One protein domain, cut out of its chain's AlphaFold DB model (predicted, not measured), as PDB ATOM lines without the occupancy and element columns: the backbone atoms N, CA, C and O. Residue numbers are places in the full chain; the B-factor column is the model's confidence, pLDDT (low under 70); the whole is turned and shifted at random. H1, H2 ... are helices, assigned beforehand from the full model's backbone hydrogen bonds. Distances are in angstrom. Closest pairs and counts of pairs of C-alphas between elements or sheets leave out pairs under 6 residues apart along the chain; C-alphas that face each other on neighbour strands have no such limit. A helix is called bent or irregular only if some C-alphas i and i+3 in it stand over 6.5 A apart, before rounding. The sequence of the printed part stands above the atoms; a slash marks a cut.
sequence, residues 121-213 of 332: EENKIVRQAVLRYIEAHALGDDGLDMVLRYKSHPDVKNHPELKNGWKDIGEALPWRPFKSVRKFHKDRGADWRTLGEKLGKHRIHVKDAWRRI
ATOM      1  N   GLU A 121     -21.326   6.692  30.724       81.81
ATOM      2  CA  GLU A 121     -20.288   6.167  29.830       81.81
ATOM      3  C   GLU A 121     -19.137   5.532  30.618       81.81
ATOM      4  O   GLU A 121     -18.725   4.404  30.353       81.81
ATOM      5  N   GLU A 122     -18.660   6.217  31.656       80.50
ATOM      6  CA  GLU A 122     -17.590   5.712  32.515       80.50
ATOM      7  C   GLU A 122     -18.059   4.527  33.366       80.50
ATOM      8  O   GLU A 122     -17.293   3.594  33.579       80.50
ATOM      9  N   ASN A 123     -19.323   4.513  33.799       82.25
ATOM     10  CA  ASN A 123     -19.941   3.369  34.467       82.25
ATOM     11  C   ASN A 123     -20.024   2.153  33.537       82.25
ATOM     12  O   ASN A 123     -19.762   1.041  33.989       82.25
ATOM     13  N   LYS A 124     -20.340   2.334  32.244       88.69
ATOM     14  CA  LYS A 124     -20.293   1.252  31.244       88.69
ATOM     15  C   LYS A 124     -18.870   0.693  31.116       88.69
ATOM     16  O   LYS A 124     -18.700  -0.522  31.176       88.69
ATOM     17  N   ILE A 125     -17.854   1.560  31.048       86.56
ATOM     18  CA  ILE A 125     -16.440   1.150  30.987       86.56
ATOM     19  C   ILE A 125     -16.008   0.411  32.266       86.56
ATOM     20  O   ILE A 125     -15.393  -0.646  32.169       86.56
ATOM     21  N   VAL A 126     -16.366   0.905  33.459       86.06
ATOM     22  CA  VAL A 126     -16.054   0.238  34.741       86.06
ATOM     23  C   VAL A 126     -16.741  -1.120  34.838       86.06
ATOM     24  O   VAL A 126     -16.081  -2.101  35.166       86.06
ATOM     25  N   ARG A 127     -18.036  -1.212  34.508       87.38
ATOM     26  CA  ARG A 127     -18.774  -2.488  34.488       87.38
ATOM     27  C   ARG A 127     -18.119  -3.482  33.531       87.38
ATOM     28  O   ARG A 127     -17.878  -4.620  33.916       87.38
ATOM     29  N   GLN A 128     -17.764  -3.050  32.320       89.00
ATOM     30  CA  GLN A 128     -17.089  -3.910  31.350       89.00
ATOM     31  C   GLN A 128     -15.691  -4.340  31.826       89.00
ATOM     32  O   GLN A 128     -15.309  -5.487  31.622       89.00
ATOM     33  N   ALA A 129     -14.935  -3.455  32.480       89.75
ATOM     34  CA  ALA A 129     -13.625  -3.780  33.041       89.75
ATOM     35  C   ALA A 129     -13.714  -4.796  34.192       89.75
ATOM     36  O   ALA A 129     -12.904  -5.715  34.245       89.75
ATOM     37  N   VAL A 130     -14.725  -4.678  35.062       88.31
ATOM     38  CA  VAL A 130     -15.018  -5.667  36.115       88.31
ATOM     39  C   VAL A 130     -15.392  -7.021  35.502       88.31
ATOM     40  O   VAL A 130     -14.845  -8.033  35.922       88.31
ATOM     41  N   LEU A 131     -16.252  -7.053  34.476       87.81
ATOM     42  CA  LEU A 131     -16.633  -8.299  33.796       87.81
ATOM     43  C   LEU A 131     -15.432  -8.994  33.135       87.81
ATOM     44  O   LEU A 131     -15.214 -10.176  33.378       87.81
ATOM     45  N   ARG A 132     -14.596  -8.256  32.388       88.38
ATOM     46  CA  ARG A 132     -13.347  -8.803  31.818       88.38
ATOM     47  C   ARG A 132     -12.393  -9.317  32.895       88.38
ATOM     48  O   ARG A 132     -11.686 -10.290  32.667       88.38
ATOM     49  N   TYR A 133     -12.343  -8.655  34.051       87.31
ATOM     50  CA  TYR A 133     -11.507  -9.083  35.169       87.31
ATOM     51  C   TYR A 133     -12.012 -10.400  35.785       87.31
ATOM     52  O   TYR A 133     -11.199 -11.287  36.036       87.31
ATOM     53  N   ILE A 134     -13.331 -10.548  35.960       87.38
ATOM     54  CA  ILE A 134     -13.990 -11.780  36.434       87.38
ATOM     55  C   ILE A 134     -13.736 -12.949  35.479       87.38
ATOM     56  O   ILE A 134     -13.355 -14.027  35.930       87.38
ATOM     57  N   GLU A 135     -13.890 -12.718  34.174       87.81
ATOM     58  CA  GLU A 135     -13.631 -13.704  33.120       87.81
ATOM     59  C   GLU A 135     -12.150 -14.124  33.091       87.81
ATOM     60  O   GLU A 135     -11.844 -15.313  33.140       87.81
ATOM     61  N   ALA A 136     -11.221 -13.160  33.111       85.69
ATOM     62  CA  ALA A 136      -9.781 -13.425  33.069       85.69
ATOM     63  C   ALA A 136      -9.236 -14.162  34.308       85.69
ATOM     64  O   ALA A 136      -8.224 -14.852  34.198       85.69
ATOM     65  N   HIS A 137      -9.888 -14.022  35.468       81.69
ATOM     66  CA  HIS A 137      -9.521 -14.708  36.717       81.69
ATOM     67  C   HIS A 137     -10.438 -15.904  37.032       81.69
ATOM     68  O   HIS A 137     -10.348 -16.467  38.119       81.69
ATOM     69  N   ALA A 138     -11.329 -16.282  36.104       82.50
ATOM     70  CA  ALA A 138     -12.271 -17.396  36.236       82.50
ATOM     71  C   ALA A 138     -13.052 -17.420  37.572       82.50
ATOM     72  O   ALA A 138     -13.298 -18.484  38.138       82.50
ATOM     73  N   LEU A 139     -13.465 -16.250  38.079       78.38
ATOM     74  CA  LEU A 139     -14.056 -16.103  39.423       78.38
ATOM     75  C   LEU A 139     -15.502 -16.632  39.555       78.38
ATOM     76  O   LEU A 139     -16.088 -16.539  40.632       78.38
ATOM     77  N   GLY A 140     -16.083 -17.172  38.478       79.56
ATOM     78  CA  GLY A 140     -17.441 -17.721  38.458       79.56
ATOM     79  C   GLY A 140     -18.544 -16.685  38.698       79.56
ATOM     80  O   GLY A 140     -18.313 -15.473  38.647       79.56
ATOM     81  N   ASP A 141     -19.755 -17.176  38.967       78.56
ATOM     82  CA  ASP A 141     -20.958 -16.347  39.128       78.56
ATOM     83  C   ASP A 141     -20.887 -15.425  40.365       78.56
ATOM     84  O   ASP A 141     -21.344 -14.282  40.322       78.56
ATOM     85  N   ASP A 142     -20.210 -15.867  41.432       78.81
ATOM     86  CA  ASP A 142     -19.953 -15.073  42.645       78.81
ATOM     87  C   ASP A 142     -18.824 -14.035  42.472       78.81
ATOM     88  O   ASP A 142     -18.594 -13.193  43.349       78.81
ATOM     89  N   GLY A 143     -18.122 -14.038  41.333       78.81
ATOM     90  CA  GLY A 143     -16.938 -13.211  41.101       78.81
ATOM     91  C   GLY A 143     -17.171 -11.705  41.247       78.81
ATOM     92  O   GLY A 143     -16.263 -10.970  41.643       78.81
ATOM     93  N   LEU A 144     -18.396 -11.229  41.000       82.81
ATOM     94  CA  LEU A 144     -18.758  -9.829  41.225       82.81
ATOM     95  C   LEU A 144     -18.815  -9.477  42.719       82.81
ATOM     96  O   LEU A 144     -18.285  -8.434  43.113       82.81
ATOM     97  N   ASP A 145     -19.412 -10.329  43.557       81.25
ATOM     98  CA  ASP A 145     -19.467 -10.084  45.003       81.25
ATOM     99  C   ASP A 145     -18.074 -10.248  45.633       81.25
ATOM    100  O   ASP A 145     -17.670  -9.404  46.434       81.25
ATOM    101  N   MET A 146     -17.267 -11.210  45.161       75.88
ATOM    102  CA  MET A 146     -15.856 -11.350  45.552       75.88
ATOM    103  C   MET A 146     -15.032 -10.079  45.280       75.88
ATOM    104  O   MET A 146     -14.299  -9.618  46.159       75.88
ATOM    105  N   VAL A 147     -15.166  -9.470  44.094       79.88
ATOM    106  CA  VAL A 147     -14.470  -8.215  43.743       79.88
ATOM    107  C   VAL A 147     -14.959  -7.040  44.602       79.88
ATOM    108  O   VAL A 147     -14.146  -6.233  45.068       79.88
ATOM    109  N   LEU A 148     -16.267  -6.943  44.859       81.31
ATOM    110  CA  LEU A 148     -16.864  -5.873  45.668       81.31
ATOM    111  C   LEU A 148     -16.527  -5.994  47.165       81.31
ATOM    112  O   LEU A 148     -16.216  -4.987  47.807       81.31
ATOM    113  N   ARG A 149     -16.540  -7.209  47.726       74.94
ATOM    114  CA  ARG A 149     -16.327  -7.490  49.159       74.94
ATOM    115  C   ARG A 149     -14.913  -7.942  49.510       74.94
ATOM    116  O   ARG A 149     -14.687  -8.386  50.633       74.94
ATOM    117  N   TYR A 150     -13.941  -7.770  48.615       69.88
ATOM    118  CA  TYR A 150     -12.588  -8.331  48.746       69.88
ATOM    119  C   TYR A 150     -11.833  -8.001  50.057       69.88
ATOM    120  O   TYR A 150     -10.904  -8.710  50.432       69.88
ATOM    121  N   LYS A 151     -12.204  -6.925  50.770       63.12
ATOM    122  CA  LYS A 151     -11.627  -6.561  52.083       63.12
ATOM    123  C   LYS A 151     -12.285  -7.247  53.283       63.12
ATOM    124  O   LYS A 151     -11.709  -7.221  54.367       63.12
ATOM    125  N   SER A 152     -13.490  -7.776  53.100       63.06
ATOM    126  CA  SER A 152     -14.384  -8.234  54.169       63.06
ATOM    127  C   SER A 152     -14.723  -9.721  54.068       63.06
ATOM    128  O   SER A 152     -15.186 -10.293  55.049       63.06
ATOM    129  N   HIS A 153     -14.515 -10.346  52.905       57.41
ATOM    130  CA  HIS A 153     -14.799 -11.764  52.699       57.41
ATOM    131  C   HIS A 153     -13.697 -12.640  53.334       57.41
ATOM    132  O   HIS A 153     -12.522 -12.439  53.001       57.41
ATOM    133  N   PRO A 154     -14.024 -13.609  54.214       59.59
ATOM    134  CA  PRO A 154     -13.026 -14.434  54.903       59.59
ATOM    135  C   PRO A 154     -12.085 -15.181  53.949       59.59
ATOM    136  O   PRO A 154     -10.866 -15.139  54.121       59.59
ATOM    137  N   ASP A 155     -12.642 -15.790  52.903       57.62
ATOM    138  CA  ASP A 155     -11.912 -16.645  51.954       57.62
ATOM    139  C   ASP A 155     -11.001 -15.848  51.007       57.62
ATOM    140  O   ASP A 155      -9.931 -16.311  50.612       57.62
ATOM    141  N   VAL A 156     -11.354 -14.590  50.712       55.22
ATOM    142  CA  VAL A 156     -10.573 -13.711  49.822       55.22
ATOM    143  C   VAL A 156      -9.230 -13.299  50.441       55.22
ATOM    144  O   VAL A 156      -8.298 -12.944  49.719       55.22
ATOM    145  N   LYS A 157      -9.050 -13.457  51.759       54.03
ATOM    146  CA  LYS A 157      -7.733 -13.317  52.409       54.03
ATOM    147  C   LYS A 157      -6.677 -14.266  51.810       54.03
ATOM    148  O   LYS A 157      -5.489 -13.948  51.875       54.03
ATOM    149  N   ASN A 158      -7.112 -15.370  51.194       54.12
ATOM    150  CA  ASN A 158      -6.267 -16.371  50.542       54.12
ATOM    151  C   ASN A 158      -6.160 -16.206  49.010       54.12
ATOM    152  O   ASN A 158      -5.394 -16.940  48.394       54.12
ATOM    153  N   HIS A 159      -6.857 -15.239  48.394       58.78
ATOM    154  CA  HIS A 159      -6.774 -14.946  46.955       58.78
ATOM    155  C   HIS A 159      -5.908 -13.694  46.691       58.78
ATOM    156  O   HIS A 159      -6.430 -12.577  46.607       58.78
ATOM    157  N   PRO A 160      -4.572 -13.833  46.540       64.00
ATOM    158  CA  PRO A 160      -3.673 -12.696  46.320       64.00
ATOM    159  C   PRO A 160      -3.925 -11.957  44.998       64.00
ATOM    160  O   PRO A 160      -3.534 -10.798  44.873       64.00
ATOM    161  N   GLU A 161      -4.591 -12.589  44.036       64.31
ATOM    162  CA  GLU A 161      -4.929 -12.018  42.727       64.31
ATOM    163  C   GLU A 161      -5.934 -10.860  42.860       64.31
ATOM    164  O   GLU A 161      -5.706  -9.759  42.348       64.31
ATOM    165  N   LEU A 162      -6.966 -11.039  43.696       66.44
ATOM    166  CA  LEU A 162      -7.978 -10.018  44.006       66.44
ATOM    167  C   LEU A 162      -7.397  -8.778  44.703       66.44
ATOM    168  O   LEU A 162      -7.955  -7.683  44.608       66.44
ATOM    169  N   LYS A 163      -6.234  -8.906  45.359       68.62
ATOM    170  CA  LYS A 163      -5.537  -7.796  46.035       68.62
ATOM    171  C   LYS A 163      -5.170  -6.661  45.073       68.62
ATOM    172  O   LYS A 163      -5.119  -5.505  45.499       68.62
ATOM    173  N   ASN A 164      -4.918  -6.990  43.804       71.44
ATOM    174  CA  ASN A 164      -4.584  -6.029  42.757       71.44
ATOM    175  C   ASN A 164      -5.755  -5.718  41.812       71.44
ATOM    176  O   ASN A 164      -5.671  -4.710  41.123       71.44
ATOM    177  N   GLY A 165      -6.866  -6.464  41.812       77.19
ATOM    178  CA  GLY A 165      -7.913  -6.306  40.789       77.19
ATOM    179  C   GLY A 165      -8.445  -4.881  40.603       77.19
ATOM    180  O   GLY A 165      -8.569  -4.396  39.481       77.19
ATOM    181  N   TRP A 166      -8.643  -4.129  41.689       80.19
ATOM    182  CA  TRP A 166      -9.054  -2.717  41.621       80.19
ATOM    183  C   TRP A 166      -8.012  -1.765  41.010       80.19
ATOM    184  O   TRP A 166      -8.366  -0.683  40.538       80.19
ATOM    185  N   LYS A 167      -6.729  -2.143  41.004       79.31
ATOM    186  CA  LYS A 167      -5.665  -1.425  40.290       79.31
ATOM    187  C   LYS A 167      -5.834  -1.612  38.783       79.31
ATOM    188  O   LYS A 167      -5.736  -0.623  38.065       79.31
ATOM    189  N   ASP A 168      -6.132  -2.835  38.351       81.06
ATOM    190  CA  ASP A 168      -6.185  -3.235  36.942       81.06
ATOM    191  C   ASP A 168      -7.511  -2.789  36.295       81.06
ATOM    192  O   ASP A 168      -7.508  -2.140  35.251       81.06
ATOM    193  N   ILE A 169      -8.643  -2.962  36.994       83.88
ATOM    194  CA  ILE A 169      -9.940  -2.344  36.647       83.88
ATOM    195  C   ILE A 169      -9.793  -0.814  36.532       83.88
ATOM    196  O   ILE A 169     -10.364  -0.182  35.641       83.88
ATOM    197  N   GLY A 170      -8.980  -0.203  37.402       77.69
ATOM    198  CA  GLY A 170      -8.673   1.227  37.374       77.69
ATOM    199  C   GLY A 170      -7.837   1.691  36.171       77.69
ATOM    200  O   GLY A 170      -7.803   2.892  35.897       77.69
ATOM    201  N   GLU A 171      -7.180   0.786  35.438       79.88
ATOM    202  CA  GLU A 171      -6.435   1.115  34.213       79.88
ATOM    203  C   GLU A 171      -7.343   1.227  32.979       79.88
ATOM    204  O   GLU A 171      -6.968   1.908  32.026       79.88
ATOM    205  N   ALA A 172      -8.573   0.696  33.029       80.38
ATOM    206  CA  ALA A 172      -9.580   0.866  31.975       80.38
ATOM    207  C   ALA A 172     -10.136   2.301  31.865       80.38
ATOM    208  O   ALA A 172     -10.641   2.689  30.813       80.38
ATOM    209  N   LEU A 173     -10.013   3.110  32.923       73.50
ATOM    210  CA  LEU A 173     -10.302   4.547  32.905       73.50
ATOM    211  C   LEU A 173      -9.005   5.349  33.085       73.50
ATOM    212  O   LEU A 173      -8.847   5.987  34.125       73.50
ATOM    213  N   PRO A 174      -8.068   5.377  32.117       67.31
ATOM    214  CA  PRO A 174      -6.748   5.975  32.314       67.31
ATOM    215  C   PRO A 174      -6.783   7.493  32.548       67.31
ATOM    216  O   PRO A 174      -5.828   8.035  33.095       67.31
ATOM    217  N   TRP A 175      -7.860   8.209  32.213       67.62
ATOM    218  CA  TRP A 175      -8.009   9.647  32.501       67.62
ATOM    219  C   TRP A 175      -8.430   9.953  33.951       67.62
ATOM    220  O   TRP A 175      -8.087  11.003  34.497       67.62
ATOM    221  N   ARG A 176      -9.147   9.046  34.623       68.00
ATOM    222  CA  ARG A 176      -9.584   9.240  36.015       68.00
ATOM    223  C   ARG A 176      -8.503   9.144  37.114       68.00
ATOM    224  O   ARG A 176      -8.722   9.837  38.116       68.00
ATOM    225  N   PRO A 177      -7.385   8.384  37.033       66.44
ATOM    226  CA  PRO A 177      -6.542   8.094  38.183       66.44
ATOM    227  C   PRO A 177      -5.440   9.143  38.334       66.44
ATOM    228  O   PRO A 177      -4.961   9.749  37.375       66.44
ATOM    229  N   PHE A 178      -4.936   9.262  39.558       64.12
ATOM    230  CA  PHE A 178      -3.803  10.119  39.906       64.12
ATOM    231  C   PHE A 178      -2.565   9.929  39.000       64.12
ATOM    232  O   PHE A 178      -1.860  10.897  38.713       64.12
ATOM    233  N   LYS A 179      -2.335   8.709  38.482       68.44
ATOM    234  CA  LYS A 179      -1.252   8.389  37.528       68.44
ATOM    235  C   LYS A 179      -1.189   9.373  36.347       68.44
ATOM    236  O   LYS A 179      -0.095   9.798  35.979       68.44
ATOM    237  N   SER A 180      -2.332   9.782  35.794       70.31
ATOM    238  CA  SER A 180      -2.370  10.639  34.599       70.31
ATOM    239  C   SER A 180      -2.084  12.106  34.884       70.31
ATOM    240  O   SER A 180      -1.459  12.764  34.058       70.31
ATOM    241  N   VAL A 181      -2.407  12.593  36.086       76.00
ATOM    242  CA  VAL A 181      -1.953  13.919  36.542       76.00
ATOM    243  C   VAL A 181      -0.421  13.942  36.643       76.00
ATOM    244  O   VAL A 181       0.214  14.892  36.192       76.00
ATOM    245  N   ARG A 182       0.191  12.856  37.144       74.50
ATOM    246  CA  ARG A 182       1.655  12.725  37.231       74.50
ATOM    247  C   ARG A 182       2.343  12.558  35.876       74.50
ATOM    248  O   ARG A 182       3.444  13.075  35.717       74.50
ATOM    249  N   LYS A 183       1.728  11.867  34.907       77.94
ATOM    250  CA  LYS A 183       2.253  11.803  33.532       77.94
ATOM    251  C   LYS A 183       2.178  13.177  32.861       77.94
ATOM    252  O   LYS A 183       3.195  13.693  32.422       77.94
ATOM    253  N   PHE A 184       1.012  13.819  32.897       79.44
ATOM    254  CA  PHE A 184       0.816  15.140  32.301       79.44
ATOM    255  C   PHE A 184       1.782  16.197  32.853       79.44
ATOM    256  O   PHE A 184       2.339  16.965  32.075       79.44
ATOM    257  N   HIS A 185       2.044  16.212  34.168       81.50
ATOM    258  CA  HIS A 185       3.005  17.155  34.750       81.50
ATOM    259  C   HIS A 185       4.453  16.918  34.282       81.50
ATOM    260  O   HIS A 185       5.222  17.871  34.205       81.50
ATOM    261  N   LYS A 186       4.845  15.681  33.942       82.12
ATOM    262  CA  LYS A 186       6.155  15.431  33.313       82.12
ATOM    263  C   LYS A 186       6.221  16.002  31.897       82.12
ATOM    264  O   LYS A 186       7.243  16.561  31.525       82.12
ATOM    265  N   ASP A 187       5.136  15.858  31.141       81.69
ATOM    266  CA  ASP A 187       5.104  16.179  29.711       81.69
ATOM    267  C   ASP A 187       4.830  17.677  29.438       81.69
ATOM    268  O   ASP A 187       5.204  18.187  28.384       81.69
ATOM    269  N   ARG A 188       4.128  18.376  30.348       79.19
ATOM    270  CA  ARG A 188       3.643  19.764  30.165       79.19
ATOM    271  C   ARG A 188       3.738  20.668  31.406       79.19
ATOM    272  O   ARG A 188       3.270  21.800  31.368       79.19
ATOM    273  N   GLY A 189       4.300  20.201  32.519       82.06
ATOM    274  CA  GLY A 189       4.394  21.001  33.745       82.06
ATOM    275  C   GLY A 189       3.034  21.324  34.384       82.06
ATOM    276  O   GLY A 189       2.149  20.472  34.478       82.06
ATOM    277  N   ALA A 190       2.875  22.554  34.877       80.75
ATOM    278  CA  ALA A 190       1.792  22.954  35.783       80.75
ATOM    279  C   ALA A 190       0.499  23.459  35.094       80.75
ATOM    280  O   ALA A 190      -0.268  24.217  35.693       80.75
ATOM    281  N   ASP A 191       0.222  23.027  33.859       85.12
ATOM    282  CA  ASP A 191      -0.925  23.467  33.047       85.12
ATOM    283  C   ASP A 191      -2.273  22.849  33.486       85.12
ATOM    284  O   ASP A 191      -2.965  22.140  32.748       85.12
ATOM    285  N   TRP A 192      -2.701  23.146  34.715       84.19
ATOM    286  CA  TRP A 192      -3.916  22.584  35.321       84.19
ATOM    287  C   TRP A 192      -5.217  22.961  34.608       84.19
ATOM    288  O   TRP A 192      -6.215  22.262  34.775       84.19
ATOM    289  N   ARG A 193      -5.226  24.050  33.826       84.94
ATOM    290  CA  ARG A 193      -6.384  24.448  33.010       84.94
ATOM    291  C   ARG A 193      -6.625  23.434  31.888       84.94
ATOM    292  O   ARG A 193      -7.685  22.816  31.865       84.94
ATOM    293  N   THR A 194      -5.623  23.197  31.042       85.25
ATOM    294  CA  THR A 194      -5.763  22.310  29.874       85.25
ATOM    295  C   THR A 194      -5.903  20.840  30.275       85.25
ATOM    296  O   THR A 194      -6.602  20.080  29.605       85.25
ATOM    297  N   LEU A 195      -5.307  20.424  31.402       82.69
ATOM    298  CA  LEU A 195      -5.590  19.112  31.990       82.69
ATOM    299  C   LEU A 195      -7.008  19.041  32.580       82.69
ATOM    300  O   LEU A 195      -7.672  18.024  32.426       82.69
ATOM    301  N   GLY A 196      -7.492  20.102  33.230       82.00
ATOM    302  CA  GLY A 196      -8.861  20.173  33.748       82.00
ATOM    303  C   GLY A 196      -9.915  20.014  32.655       82.00
ATOM    304  O   GLY A 196     -10.778  19.144  32.763       82.00
ATOM    305  N   GLU A 197      -9.778  20.777  31.571       83.25
ATOM    306  CA  GLU A 197     -10.628  20.705  30.375       83.25
ATOM    307  C   GLU A 197     -10.652  19.282  29.793       83.25
ATOM    308  O   GLU A 197     -11.722  18.687  29.674       83.25
ATOM    309  N   LYS A 198      -9.479  18.676  29.555       80.50
ATOM    310  CA  LYS A 198      -9.358  17.288  29.062       80.50
ATOM    311  C   LYS A 198      -9.951  16.226  29.990       80.50
ATOM    312  O   LYS A 198     -10.289  15.144  29.528       80.50
ATOM    313  N   LEU A 199     -10.025  16.499  31.293       74.06
ATOM    314  CA  LEU A 199     -10.567  15.580  32.298       74.06
ATOM    315  C   LEU A 199     -12.020  15.891  32.693       74.06
ATOM    316  O   LEU A 199     -12.543  15.226  33.591       74.06
ATOM    317  N   GLY A 200     -12.651  16.919  32.112       76.12
ATOM    318  CA  GLY A 200     -13.974  17.400  32.525       76.12
ATOM    319  C   GLY A 200     -14.040  17.878  33.988       76.12
ATOM    320  O   GLY A 200     -15.108  17.835  34.613       76.12
ATOM    321  N   LYS A 201     -12.902  18.291  34.567       77.06
ATOM    322  CA  LYS A 201     -12.722  18.643  35.989       77.06
ATOM    323  C   LYS A 201     -12.220  20.076  36.138       77.06
ATOM    324  O   LYS A 201     -11.376  20.532  35.377       77.06
ATOM    325  N   HIS A 202     -12.663  20.776  37.182       79.31
ATOM    326  CA  HIS A 202     -12.150  22.115  37.454       79.31
ATOM    327  C   HIS A 202     -10.644  22.095  37.788       79.31
ATOM    328  O   HIS A 202     -10.167  21.210  38.508       79.31
ATOM    329  N   ARG A 203      -9.903  23.106  37.305       81.25
ATOM    330  CA  ARG A 203      -8.437  23.243  37.450       81.25
ATOM    331  C   ARG A 203      -7.933  23.088  38.890       81.25
ATOM    332  O   ARG A 203      -6.849  22.553  39.103       81.25
ATOM    333  N   ILE A 204      -8.728  23.521  39.874       77.62
ATOM    334  CA  ILE A 204      -8.391  23.427  41.303       77.62
ATOM    335  C   ILE A 204      -8.302  21.958  41.735       77.62
ATOM    336  O   ILE A 204      -7.269  21.543  42.246       77.62
ATOM    337  N   HIS A 205      -9.300  21.127  41.413       80.69
ATOM    338  CA  HIS A 205      -9.276  19.700  41.766       80.69
ATOM    339  C   HIS A 205      -8.105  18.948  41.125       80.69
ATOM    340  O   HIS A 205      -7.601  17.986  41.704       80.69
ATOM    341  N   VAL A 206      -7.661  19.378  39.940       80.81
ATOM    342  CA  VAL A 206      -6.469  18.830  39.280       80.81
ATOM    343  C   VAL A 206      -5.195  19.253  40.020       80.81
ATOM    344  O   VAL A 206      -4.380  18.388  40.343       80.81
ATOM    345  N   LYS A 207      -5.056  20.539  40.382       81.81
ATOM    346  CA  LYS A 207      -3.958  21.033  41.234       81.81
ATOM    347  C   LYS A 207      -3.924  20.309  42.589       81.81
ATOM    348  O   LYS A 207      -2.855  19.937  43.061       81.81
ATOM    349  N   ASP A 208      -5.074  20.046  43.200       79.00
ATOM    350  CA  ASP A 208      -5.173  19.380  44.507       79.00
ATOM    351  C   ASP A 208      -4.974  17.864  44.422       79.00
ATOM    352  O   ASP A 208      -4.496  17.233  45.366       79.00
ATOM    353  N   ALA A 209      -5.319  17.249  43.289       80.19
ATOM    354  CA  ALA A 209      -4.900  15.889  42.978       80.19
ATOM    355  C   ALA A 209      -3.375  15.816  42.822       80.19
ATOM    356  O   ALA A 209      -2.773  14.909  43.388       80.19
ATOM    357  N   TRP A 210      -2.751  16.785  42.139       81.88
ATOM    358  CA  TRP A 210      -1.295  16.866  42.003       81.88
ATOM    359  C   TRP A 210      -0.583  17.063  43.344       81.88
ATOM    360  O   TRP A 210       0.305  16.281  43.674       81.88
ATOM    361  N   ARG A 211      -1.002  18.042  44.160       80.62
ATOM    362  CA  ARG A 211      -0.387  18.323  45.473       80.62
ATOM    363  C   ARG A 211      -0.382  17.105  46.404       80.62
ATOM    364  O   ARG A 211       0.570  16.912  47.153       80.62
ATOM    365  N   ARG A 212      -1.377  16.219  46.293       75.94
ATOM    366  CA  ARG A 212      -1.421  14.950  47.042       75.94
ATOM    367  C   ARG A 212      -0.475  13.859  46.529       75.94
ATOM    368  O   ARG A 212      -0.220  12.928  47.280       75.94
ATOM    369  N   ILE A 213       0.035  13.937  45.297       77.25
ATOM    370  CA  ILE A 213       0.792  12.846  44.639       77.25
ATOM    371  C   ILE A 213       2.151  13.259  44.050       77.25
ATOM    372  O   ILE A 213       2.839  12.412  43.479       77.25
TER     373      ILE A 213
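What this domain is: This is residues 121 to 213 of the 332 residues of the protein "Putative transcription factor MYB-HB-like family" of Rosa chinensis (UniProt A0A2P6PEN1). Two separate lobes of short helices are joined by one stretch of chain, residues 170 to 177, like a loose dumbbell. In the first lobe the long helix H1 is crossed by H2 and H4, with the short H3 at the far end; in the second, H5 and H6 both pack crosswise on H7. The printed part has 93 residues, with seven named helices, H1 to H7 in that order, and no named strand; the class is all helix. The whole is loose, with a radius of gyration of the C-alphas of 16.4 A, and elongated, spanning 45 by 25 by 19 A.

How they stand to each other: H1, residues 121 to 136, touches H2, residues 143 to 148, with its residues 130 to 134 alone; the closest C-alphas are those of Ile 134 and Gly 143, 5.7 A apart, and the two run opposite ways at a steep tilt of 53 degrees. H3, residues 155 to 158, touches no helix; it is close to H2 but not clearly touching, with the C-alphas of Met 146 and Val 156 at 7.2 A. H4, residues 162 to 169, touches H1 at residues 126 to 133 alone, the closest C-alphas being those of Ala 129 and Ile 169, 5.4 A apart, at a steep tilt of 41 degrees, opposite ways. H5, residues 178 to 188, is apart from H4. H6, residues 192 to 198, is close to H5 but not clearly touching, with the C-alphas of Phe 184 and Leu 195 at 7.5 A. H7, residues 203 to 213, touches H5, closest at the C-alphas of Val 181 and Trp 210, 6.2 A, about perpendicular at 75 degrees. H7 also touches H6, closest at the C-alphas of Gly 196 and Arg 203, 4.8 A, only just about perpendicular at 72 degrees. Every O i to N i+4 pair is within hydrogen-bond range in H1, H2, H5 and H6, against 2 of 4 in H4 and 6 of 7 in H7; H3 is too short for such a pair.

Where its parts are: H1 begins at C-alpha 121 (-20.288, 6.167, 29.830) and is 22.5 A long. H2 is 8.6 A and H3 5.8 A long. H4, 10.8 A, is irregular: C-alphas 163 and 166 are 7.6 A apart. H5 begins at C-alpha 178 (-3.803, 10.119, 39.906) and is 15.6 A long, H6 is 9.8 A, and H7, 15.7 A, ends at C-alpha 213 (0.792, 12.846, 44.639).

The domain as a whole: The two C-alphas farthest apart, of Asp 155 and Asp 191, are 45.7 A apart. The printed part has no cut and no long link. The mean pLDDT of the printed part is 77.2, and residues 150 to 163 and 174 to 179 are under 70.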